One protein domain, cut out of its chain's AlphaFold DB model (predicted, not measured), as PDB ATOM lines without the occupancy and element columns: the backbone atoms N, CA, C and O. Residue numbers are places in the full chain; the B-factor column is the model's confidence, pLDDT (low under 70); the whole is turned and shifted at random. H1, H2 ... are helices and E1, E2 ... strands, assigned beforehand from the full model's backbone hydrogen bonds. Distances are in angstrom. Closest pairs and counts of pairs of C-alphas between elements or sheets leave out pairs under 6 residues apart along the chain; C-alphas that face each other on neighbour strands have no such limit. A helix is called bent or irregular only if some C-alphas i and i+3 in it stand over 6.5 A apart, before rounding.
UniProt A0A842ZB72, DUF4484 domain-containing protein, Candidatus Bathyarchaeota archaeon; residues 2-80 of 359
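AT A GLANCE: This is residues 2 to 80 of the 359 residues of the protein "DUF4484 domain-containing protein" of Candidatus Bathyarchaeota archaeon (UniProt A0A842ZB72). A loose, open fold: two short parallel strands, E1 and E2, run side by side near the middle, and between them the chain makes a wide loop out through the long helix H3 and back through residues 51 to 63. The short helix H1 lies near the strand pair, while H2 and H4 lie toward opposite ends of the longest axis. The printed part has 79 residues, with four named helices and two named strands in the order H1, H2, E1, H3, E2, H4; the class is mostly helix, though under half of the residues are in named elements. The two-strand sheet has the order E1, E2 and is parallel. The whole is loose, with a radius of gyration of the C-alphas of 14.5 A and spans of 40 by 31 by 17 A.

IN THESE COORDINATES: H1 covers residues 2 to 7 and begins at C-alpha 2, (143.016, 109.975, 179.070). H2 is residues 12 to 17, and E1 is residues 28 to 30, 6.3 A from first to last C-alpha. H3, residues 35 to 50, is the longest helix at 24.1 A, from C-alpha 35 at (136.951, 115.064, 159.588) to C-alpha 50. E2 is residues 64 to 66, 6.4 A long. H4, residues 71 to 74, ends at C-alpha 74, (146.141, 119.600, 161.996).

HOW THE PARTS SIT: E1 and E2 are parallel neighbours, with 25 degrees between their directions. C-alphas 28 and 64 face each other at 4.4 A; N 30 and O 65 are within hydrogen-bond range at 2.8 A, as are N 65 and O 28 at 3.0 A. E1, H3 and E2 form a strand-helix-strand unit, two parallel neighbour strands with a helix between them along the chain, and its crossover is right-handed. The closest C-alphas of H1 and E1 are those of Ser 5 and Pro 29, 6.2 A apart; those of H1 and E2 are Ser 5 and Ile 65, 6.8 A apart. H3 and H4 only just touch, with 3 pairs of C-alphas within 8 A, made by residues 35 to 38 of H3 alone; the closest are those of Val 35 and Leu 73, 6.8 A. H2 is apart from H1, H3, H4 and E2. H2 and H3 are irregular: C-alphas 13 and 16 are 7.2 A apart, and C-alphas 36 and 39 are 7.1 A apart. In H1 every O i to N i+4 pair is within hydrogen-bond range; H3 has 10 of 12, H2 has 0 of 2 but 2 of 3 O i to N i+3 pairs, and H4 is too short for an O i to N i+4 pair.

THE WHOLE: The two C-alphas farthest apart, those of Asp 16 and Ile 72, are 40.7 A apart. The printed part has no cut. The link from H3 to E2, 13 residues, is long. Mean pLDDT of the printed part is 80.0, and residues 24 to 25 and 48 to 62 are under 70.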
ATOM      1  N   TYR A   2     143.530 110.060 177.697       83.12
ATOM      2  CA  TYR A   2     143.016 109.975 179.070       83.12
ATOM      3  C   TYR A   2     144.008 110.551 180.090       83.12
ATOM      4  O   TYR A   2     143.652 111.463 180.825       83.12
ATOM      5  N   ASP A   3     145.275 110.130 180.037       83.94
ATOM      6  CA  ASP A   3     146.288 110.610 180.986       83.94
ATOM      7  C   ASP A   3     146.475 112.128 180.914       83.94
ATOM      8  O   ASP A   3     146.478 112.788 181.939       83.94
ATOM      9  N   LEU A   4     146.517 112.721 179.717       84.38
ATOM     10  CA  LEU A   4     146.613 114.181 179.564       84.38
ATOM     11  C   LEU A   4     145.392 114.918 180.141       84.38
ATOM     12  O   LEU A   4     145.543 115.988 180.724       84.38
ATOM     13  N   SER A   5     144.190 114.345 180.027       86.00
ATOM     14  CA  SER A   5     142.989 114.888 180.681       86.00
ATOM     15  C   SER A   5     143.093 114.794 182.208       86.00
ATOM     16  O   SER A   5     142.715 115.727 182.908       86.00
ATOM     17  N   VAL A   6     143.676 113.719 182.746       86.62
ATOM     18  CA  VAL A   6     143.926 113.582 184.190       86.62
ATOM     19  C   VAL A   6     144.983 114.580 184.672       86.62
ATOM     20  O   VAL A   6     144.774 115.242 185.690       86.62
ATOM     21  N   LEU A   7     146.087 114.716 183.936       87.62
ATOM     22  CA  LEU A   7     147.208 115.598 184.270       87.62
ATOM     23  C   LEU A   7     146.846 117.084 184.178       87.62
ATOM     24  O   LEU A   7     147.371 117.873 184.952       87.62
ATOM     25  N   SER A   8     145.946 117.460 183.267       84.00
ATOM     26  CA  SER A   8     145.489 118.849 183.102       84.00
ATOM     27  C   SER A   8     144.461 119.301 184.138       84.00
ATOM     28  O   SER A   8     144.166 120.491 184.220       84.00
ATOM     29  N   ASN A   9     143.902 118.388 184.938       85.94
ATOM     30  CA  ASN A   9     142.973 118.774 185.992       85.94
ATOM     31  C   ASN A   9     143.698 119.503 187.120       85.94
ATOM     32  O   ASN A   9     144.685 119.004 187.661       85.94
ATOM     33  N   ILE A  10     143.117 120.622 187.545       86.44
ATOM     34  CA  ILE A  10     143.555 121.333 188.742       86.44
ATOM     35  C   ILE A  10     143.341 120.427 189.968       86.44
ATOM     36  O   ILE A  10     142.236 119.895 190.155       86.44
ATOM     37  N   PRO A  11     144.376 120.221 190.801       87.19
ATOM     38  CA  PRO A  11     144.257 119.442 192.024       87.19
ATOM     39  C   PRO A  11     143.208 120.034 192.966       87.19
ATOM     40  O   PRO A  11     143.173 121.236 193.203       87.19
ATOM     41  N   GLN A  12     142.388 119.182 193.584       83.75
ATOM     42  CA  GLN A  12     141.370 119.637 194.544       83.75
ATOM     43  C   GLN A  12     141.976 120.371 195.749       83.75
ATOM     44  O   GLN A  12     141.334 121.248 196.305       83.75
ATOM     45  N   ALA A  13     143.222 120.054 196.115       83.06
ATOM     46  CA  ALA A  13     143.929 120.700 197.221       83.06
ATOM     47  C   ALA A  13     144.097 122.217 197.040       83.06
ATOM     48  O   ALA A  13     144.251 122.922 198.029       83.06
ATOM     49  N   VAL A  14     144.063 122.706 195.795       86.06
ATOM     50  CA  VAL A  14     144.187 124.135 195.483       86.06
ATOM     51  C   VAL A  14     142.896 124.755 194.964       86.06
ATOM     52  O   VAL A  14     142.873 125.944 194.674       86.06
ATOM     53  N   ALA A  15     141.814 123.978 194.868       84.94
ATOM     54  CA  ALA A  15     140.535 124.471 194.369       84.94
ATOM     55  C   ALA A  15     139.947 125.566 195.274       84.94
ATOM     56  O   ALA A  15     139.404 126.536 194.760       84.94
ATOM     57  N   ASP A  16     140.119 125.447 196.594       85.81
ATOM     58  CA  ASP A  16     139.603 126.417 197.571       85.81
ATOM     59  C   ASP A  16     140.369 127.756 197.568       85.81
ATOM     60  O   ASP A  16     139.860 128.749 198.081       85.81
ATOM     61  N   MET A  17     141.583 127.790 197.001       87.31
ATOM     62  CA  MET A  17     142.372 129.023 196.849       87.31
ATOM     63  C   MET A  17     141.985 129.806 195.592       87.31
ATOM     64  O   MET A  17     142.309 130.983 195.465       87.31
ATOM     65  N   LEU A  18     141.304 129.158 194.644       87.25
ATOM     66  CA  LEU A  18     140.878 129.814 193.422       87.25
ATOM     67  C   LEU A  18     139.605 130.638 193.678       87.25
ATOM     68  O   LEU A  18     138.688 130.170 194.359       87.25
ATOM     69  N   PRO A  19     139.502 131.848 193.104       85.00
ATOM     70  CA  PRO A  19     138.257 132.602 193.066       85.00
ATOM     71  C   PRO A  19     137.087 131.764 192.530       85.00
ATOM     72  O   PRO A  19     137.253 130.927 191.647       85.00
ATOM     73  N   ALA A  20     135.870 132.013 193.023       79.12
ATOM     74  CA  ALA A  20     134.679 131.260 192.607       79.12
ATOM     75  C   ALA A  20     134.323 131.433 191.115       79.12
ATOM     76  O   ALA A  20     133.606 130.613 190.549       79.12
ATOM     77  N   ASP A  21     134.797 132.513 190.494       75.50
ATOM     78  CA  ASP A  21     134.683 132.825 189.070       75.50
ATOM     79  C   ASP A  21     135.850 132.280 188.231       75.50
ATOM     80  O   ASP A  21     135.799 132.349 186.996       75.50
ATOM     81  N   ALA A  22     136.873 131.703 188.872       78.44
ATOM     82  CA  ALA A  22     137.980 131.075 188.177       78.44
ATOM     83  C   ALA A  22     137.466 129.910 187.320       78.44
ATOM     84  O   ALA A  22     136.631 129.107 187.754       78.44
ATOM     85  N   PRO A  23     137.953 129.775 186.082       73.94
ATOM     86  CA  PRO A  23     137.432 128.766 185.189       73.94
ATOM     87  C   PRO A  23     137.867 127.364 185.633       73.94
ATOM     88  O   PRO A  23     139.051 127.023 185.637       73.94
ATOM     89  N   SER A  24     136.898 126.496 185.922       66.75
ATOM     90  CA  SER A  24     137.128 125.069 186.149       66.75
ATOM     91  C   SER A  24     137.338 124.348 184.811       66.75
ATOM     92  O   SER A  24     136.480 123.599 184.337       66.75
ATOM     93  N   HIS A  25     138.469 124.596 184.143       66.50
ATOM     94  CA  HIS A  25     138.790 123.989 182.849       66.50
ATOM     95  C   HIS A  25     139.145 122.499 182.986       66.50
ATOM     96  O   HIS A  25     140.290 122.092 182.805       66.50
ATOM     97  N   ARG A  26     138.158 121.643 183.261       77.44
ATOM     98  CA  ARG A  26     138.321 120.203 183.053       77.44
ATOM     99  C   ARG A  26     138.273 119.932 181.554       77.44
ATOM    100  O   ARG A  26     137.220 120.042 180.928       77.44
ATOM    101  N   LEU A  27     139.415 119.566 180.978       83.88
ATOM    102  CA  LEU A  27     139.488 119.264 179.554       83.88
ATOM    103  C   LEU A  27     138.719 117.979 179.238       83.88
ATOM    104  O   LEU A  27     139.056 116.899 179.737       83.88
ATOM    105  N   ARG A  28     137.693 118.092 178.385       86.44
ATOM    106  CA  ARG A  28     136.847 116.970 177.968       86.44
ATOM    107  C   ARG A  28     137.632 116.032 177.039       86.44
ATOM    108  O   ARG A  28     138.050 116.463 175.962       86.44
ATOM    109  N   PRO A  29     137.815 114.751 177.399       89.44
ATOM    110  CA  PRO A  29     138.472 113.785 176.530       89.44
ATOM    111  C   PRO A  29     137.550 113.381 175.363       89.44
ATOM    112  O   PRO A  29     136.490 112.798 175.578       89.44
ATOM    113  N   LEU A  30     137.959 113.653 174.121       90.12
ATOM    114  CA  LEU A  30     137.288 113.203 172.892       90.12
ATOM    115  C   LEU A  30     138.067 112.067 172.216       90.12
ATOM    116  O   LEU A  30     139.146 112.268 171.652       90.12
ATOM    117  N   PHE A  31     137.552 110.843 172.319       85.44
ATOM    118  CA  PHE A  31     138.211 109.669 171.747       85.44
ATOM    119  C   PHE A  31     137.917 109.592 170.252       85.44
ATOM    120  O   PHE A  31     136.756 109.650 169.859       85.44
ATOM    121  N   THR A  32     138.968 109.424 169.442       82.88
ATOM    122  CA  THR A  32     138.880 109.164 167.995       82.88
ATOM    123  C   THR A  32     138.001 110.167 167.247       82.88
ATOM    124  O   THR A  32     136.918 109.819 166.787       82.88
ATOM    125  N   ILE A  33     138.478 111.408 167.120       91.56
ATOM    126  CA  ILE A  33     137.816 112.416 166.281       91.56
ATOM    127  C   ILE A  33     138.303 112.316 164.834       91.56
ATOM    128  O   ILE A  33     139.475 112.006 164.585       91.56
ATOM    129  N   GLY A  34     137.423 112.618 163.886       90.50
ATOM    130  CA  GLY A  34     137.753 112.662 162.465       90.50
ATOM    131  C   GLY A  34     137.211 113.900 161.760       90.50
ATOM    132  O   GLY A  34     136.621 114.802 162.355       90.50
ATOM    133  N   VAL A  35     137.383 113.935 160.438       91.81
ATOM    134  CA  VAL A  35     136.951 115.064 159.588       91.81
ATOM    135  C   VAL A  35     135.447 115.353 159.699       91.81
ATOM    136  O   VAL A  35     135.019 116.499 159.559       91.81
ATOM    137  N   HIS A  36     134.633 114.331 159.972       91.94
ATOM    138  CA  HIS A  36     133.182 114.470 160.114       91.94
ATOM    139  C   HIS A  36     132.756 115.238 161.370       91.94
ATOM    140  O   HIS A  36     131.678 115.828 161.366       91.94
ATOM    141  N   ASP A  37     133.608 115.289 162.396       92.00
ATOM    142  CA  ASP A  37     133.312 115.970 163.661       92.00
ATOM    143  C   ASP A  37     133.644 117.468 163.603       92.00
ATOM    144  O   ASP A  37     133.187 118.249 164.436       92.00
ATOM    145  N   ILE A  38     134.391 117.904 162.578       92.12
ATOM    146  CA  ILE A  38     134.828 119.296 162.403       92.12
ATOM    147  C   ILE A  38     133.673 120.308 162.498       92.12
ATOM    148  O   ILE A  38     133.844 121.309 163.197       92.12
ATOM    149  N   PRO A  39     132.518 120.123 161.826       92.38
ATOM    150  CA  PRO A  39     131.423 121.086 161.917       92.38
ATOM    151  C   PRO A  39     130.869 121.218 163.340       92.38
ATOM    152  O   PRO A  39     130.567 122.330 163.765       92.38
ATOM    153  N   ALA A  40     130.786 120.110 164.086       90.25
ATOM    154  CA  ALA A  40     130.316 120.115 165.471       90.25
ATOM    155  C   ALA A  40     131.313 120.830 166.397       90.25
ATOM    156  O   ALA A  40     130.913 121.681 167.187       90.25
ATOM    157  N   LEU A  41     132.615 120.562 166.231       89.38
ATOM    158  CA  LEU A  41     133.678 121.225 166.996       89.38
ATOM    159  C   LEU A  41     133.713 122.743 166.745       89.38
ATOM    160  O   LEU A  41     133.847 123.526 167.683       89.38
ATOM    161  N   MET A  42     133.531 123.178 165.492       89.00
ATOM    162  CA  MET A  42     133.424 124.607 165.164       89.00
ATOM    163  C   MET A  42     132.188 125.268 165.772       89.00
ATOM    164  O   MET A  42     132.241 126.432 166.171       89.00
ATOM    165  N   GLN A  43     131.056 124.563 165.784       88.25
ATOM    166  CA  GLN A  43     129.817 125.090 166.338       88.25
ATOM    167  C   GLN A  43     129.953 125.308 167.846       88.25
ATOM    168  O   GLN A  43     129.572 126.367 168.336       88.25
ATOM    169  N   GLU A  44     130.557 124.352 168.554       83.69
ATOM    170  CA  GLU A  44     130.855 124.474 169.982       83.69
ATOM    171  C   GLU A  44     131.798 125.658 170.261       83.69
ATOM    172  O   GLU A  44     131.552 126.444 171.172       83.69
ATOM    173  N   GLN A  45     132.831 125.854 169.435       81.25
ATOM    174  CA  GLN A  45     133.722 127.017 169.535       81.25
ATOM    175  C   GLN A  45     132.988 128.350 169.303       81.25
ATOM    176  O   GLN A  45     133.236 129.332 170.003       81.25
ATOM    177  N   SER A  46     132.069 128.385 168.334       79.38
ATOM    178  CA  SER A  46     131.292 129.588 167.999       79.38
ATOM    179  C   SER A  46     130.280 129.940 169.092       79.38
ATOM    180  O   SER A  46     130.054 131.110 169.374       79.38
ATOM    181  N   GLN A  47     129.680 128.932 169.733       74.50
ATOM    182  CA  GLN A  47     128.787 129.136 170.876       74.50
ATOM    183  C   GLN A  47     129.537 129.740 172.066       74.50
ATOM    184  O   GLN A  47     129.043 130.681 172.678       74.50
ATOM    185  N   ARG A  48     130.775 129.296 172.324       69.31
ATOM    186  CA  ARG A  48     131.622 129.864 173.390       69.31
ATOM    187  C   ARG A  48     131.981 131.329 173.180       69.31
ATOM    188  O   ARG A  48     132.168 132.040 174.151       69.31
ATOM    189  N   THR A  49     132.126 131.765 171.931       65.69
ATOM    190  CA  THR A  49     132.442 133.169 171.613       65.69
ATOM    191  C   THR A  49     131.208 134.071 171.613       65.69
ATOM    192  O   THR A  49     131.362 135.287 171.568       65.69
ATOM    193  N   ALA A  50     129.999 133.500 171.644       63.16
ATOM    194  CA  ALA A  50     128.739 134.243 171.630       63.16
ATOM    195  C   ALA A  50     128.105 134.394 173.026       63.16
ATOM    196  O   ALA A  50     127.482 135.424 173.284       63.16
ATOM    197  N   ASP A  51     128.268 133.407 173.912       56.38
ATOM    198  CA  ASP A  51     127.821 133.481 175.310       56.38
ATOM    199  C   ASP A  51     128.881 134.176 176.185       56.38
ATOM    200  O   ASP A  51     129.701 133.539 176.842       56.38
ATOM    201  N   ASP A  52     128.841 135.510 176.191       52.28
ATOM    202  CA  ASP A  52     129.611 136.386 177.097       52.28
ATOM    203  C   ASP A  52     128.936 136.526 178.489       52.28
ATOM    204  O   ASP A  52     129.405 137.257 179.362       52.28
ATOM    205  N   ASP A  53     127.804 135.843 178.712       47.94
ATOM    206  CA  ASP A  53     127.058 135.861 179.977       47.94
ATOM    207  C   ASP A  53     127.585 134.768 180.924       47.94
ATOM    208  O   ASP A  53     127.201 133.598 180.871       47.94
ATOM    209  N   ALA A  54     128.507 135.162 181.806       52.94
ATOM    210  CA  ALA A  54     129.223 134.297 182.748       52.94
ATOM    211  C   ALA A  54     128.333 133.565 183.779       52.94
ATOM    212  O   ALA A  54     128.837 132.763 184.564       52.94
ATOM    213  N   THR A  55     127.023 133.828 183.810       50.00
ATOM    214  CA  THR A  55     126.127 133.393 184.892       50.00
ATOM    215  C   THR A  55     125.553 131.979 184.733       50.00
ATOM    216  O   THR A  55     124.981 131.455 185.689       50.00
ATOM    217  N   LEU A  56     125.732 131.332 183.572       47.34
ATOM    218  CA  LEU A  56     125.202 129.990 183.271       47.34
ATOM    219  C   LEU A  56     126.254 129.043 182.671       47.34
ATOM    220  O   LEU A  56     125.929 128.197 181.836       47.34
ATOM    221  N   ARG A  57     127.523 129.173 183.075       52.56
ATOM    222  CA  ARG A  57     128.564 128.197 182.721       52.56
ATOM    223  C   ARG A  57     128.254 126.851 183.383       52.56
ATOM    224  O   ARG A  57     128.691 126.581 184.492       52.56
ATOM    225  N   ASP A  58     127.461 126.029 182.704       47.34
ATOM    226  CA  ASP A  58     127.364 124.598 182.988       47.34
ATOM    227  C   ASP A  58     128.768 123.985 182.837       47.34
ATOM    228  O   ASP A  58     129.545 124.433 181.985       47.34
ATOM    229  N   ASP A  59     129.084 122.942 183.611       49.88
ATOM    230  CA  ASP A  59     130.392 122.245 183.694       49.88
ATOM    231  C   ASP A  59     130.946 121.733 182.332       49.88
ATOM    232  O   ASP A  59     132.013 121.121 182.243       49.88
ATOM    233  N   MET A  60     130.208 121.966 181.247       45.22
ATOM    234  CA  MET A  60     130.401 121.488 179.885       45.22
ATOM    235  C   MET A  60     131.063 122.507 178.939       45.22
ATOM    236  O   MET A  60     131.374 122.138 177.804       45.22
ATOM    237  N   SER A  61     131.324 123.753 179.363       54.16
ATOM    238  CA  SER A  61     131.980 124.776 178.518       54.16
ATOM    239  C   SER A  61     133.518 124.694 178.485       54.16
ATOM    240  O   SER A  61     134.174 125.565 177.909       54.16
ATOM    241  N   GLY A  62     134.119 123.674 179.107       67.06
ATOM    242  CA  GLY A  62     135.574 123.478 179.171       67.06
ATOM    243  C   GLY A  62     136.203 123.093 177.827       67.06
ATOM    244  O   GLY A  62     135.543 122.539 176.951       67.06
ATOM    245  N   GLY A  63     137.490 123.394 177.614       80.81
ATOM    246  CA  GLY A  63     138.261 122.918 176.451       80.81
ATOM    247  C   GLY A  63     138.213 121.391 176.272       80.81
ATOM    248  O   GLY A  63     137.713 120.662 177.126       80.81
ATOM    249  N   TRP A  64     138.732 120.877 175.162       88.06
ATOM    250  CA  TRP A  64     138.782 119.436 174.903       88.06
ATOM    251  C   TRP A  64     140.202 118.979 174.571       88.06
ATOM    252  O   TRP A  64     141.003 119.737 174.039       88.06
ATOM    253  N   ILE A  65     140.502 117.716 174.875       91.12
ATOM    254  CA  ILE A  65     141.697 117.022 174.378       91.12
ATOM    255  C   ILE A  65     141.208 115.884 173.503       91.12
ATOM    256  O   ILE A  65     140.440 115.031 173.954       91.12
ATOM    257  N   ALA A  66     141.686 115.838 172.266       91.75
ATOM    258  CA  ALA A  66     141.307 114.804 171.322       91.75
ATOM    259  C   ALA A  66     142.520 114.055 170.778       91.75
ATOM    260  O   ALA A  66     143.640 114.562 170.771       91.75
ATOM    261  N   CYS A  67     142.288 112.832 170.308       91.00
ATOM    262  CA  CYS A  67     143.251 112.100 169.496       91.00
ATOM    263  C   CYS A  67     142.666 111.833 168.109       91.00
ATOM    264  O   CYS A  67     141.494 111.479 167.967       91.00
ATOM    265  N   THR A  68     143.500 111.989 167.086       91.06
ATOM    266  CA  THR A  68     143.135 111.717 165.698       91.06
ATOM    267  C   THR A  68     144.321 111.151 164.933       91.06
ATOM    268  O   THR A  68     145.476 111.395 165.279       91.06
ATOM    269  N   THR A  69     144.022 110.388 163.888       89.56
ATOM    270  CA  THR A  69     144.982 109.986 162.855       89.56
ATOM    271  C   THR A  69     144.863 110.850 161.599       89.56
ATOM    272  O   THR A  69     145.695 110.732 160.700       89.56
ATOM    273  N   ASP A  70     143.839 111.704 161.516       89.00
ATOM    274  CA  ASP A  70     143.548 112.517 160.341       89.00
ATOM    275  C   ASP A  70     144.351 113.821 160.382       89.00
ATOM    276  O   ASP A  70     144.076 114.729 161.166       89.00
ATOM    277  N   SER A  71     145.307 113.968 159.464       88.44
ATOM    278  CA  SER A  71     146.123 115.186 159.337       88.44
ATOM    279  C   SER A  71     145.328 116.430 158.916       88.44
ATOM    280  O   SER A  71     145.818 117.549 159.032       88.44
ATOM    281  N   ILE A  72     144.084 116.267 158.459       90.00
ATOM    282  CA  ILE A  72     143.202 117.380 158.076       90.00
ATOM    283  C   ILE A  72     142.855 118.256 159.289       90.00
ATOM    284  O   ILE A  72     142.740 119.471 159.145       90.00
ATOM    285  N   LEU A  73     142.725 117.666 160.482       89.25
ATOM    286  CA  LEU A  73     142.492 118.426 161.715       89.25
ATOM    287  C   LEU A  73     143.700 119.301 162.071       89.25
ATOM    288  O   LEU A  73     143.516 120.440 162.495       89.25
ATOM    289  N   ALA A  74     144.919 118.819 161.807       88.69
ATOM    290  CA  ALA A  74     146.141 119.600 161.996       88.69
ATOM    291  C   ALA A  74     146.192 120.829 161.072       88.69
ATOM    292  O   ALA A  74     146.596 121.898 161.506       88.69
ATOM    293  N   MET A  75     145.695 120.726 159.831       88.31
ATOM    294  CA  MET A  75     145.653 121.863 158.893       88.31
ATOM    295  C   MET A  75     144.684 122.974 159.313       88.31
ATOM    296  O   MET A  75     144.721 124.073 158.761       88.31
ATOM    297  N   LYS A  76     143.774 122.691 160.247       91.06
ATOM    298  CA  LYS A  76     142.766 123.643 160.690       91.06
ATOM    299  C   LYS A  76     143.167 124.279 162.011       91.06
ATOM    300  O   LYS A  76     142.586 123.999 163.055       91.06
ATOM    301  N   GLU A  77     144.129 125.182 161.916       90.00
ATOM    302  CA  GLU A  77     144.755 125.895 163.037       90.00
ATOM    303  C   GLU A  77     143.768 126.685 163.914       90.00
ATOM    304  O   GLU A  77     144.084 127.036 165.039       90.00
ATOM    305  N   THR A  78     142.547 126.952 163.437       90.25
ATOM    306  CA  THR A  78     141.516 127.626 164.238       90.25
ATOM    307  C   THR A  78     140.823 126.709 165.245       90.25
ATOM    308  O   THR A  78     140.064 127.209 166.065       90.25
ATOM    309  N   LEU A  79     140.968 125.383 165.132       89.44
ATOM    310  CA  LEU A  79     140.258 124.425 165.992       89.44
ATOM    311  C   LEU A  79     141.000 124.080 167.280       89.44
ATOM    312  O   LEU A  79     140.377 123.543 168.191       89.44
ATOM    313  N   TRP A  80     142.308 124.297 167.333       91.12
ATOM    314  CA  TRP A  80     143.164 123.804 168.402       91.12
ATOM    315  C   TRP A  80     144.177 124.873 168.799       91.12
ATOM    316  O   TRP A  80     144.637 125.627 167.951       91.12
TER     317      TRP A  80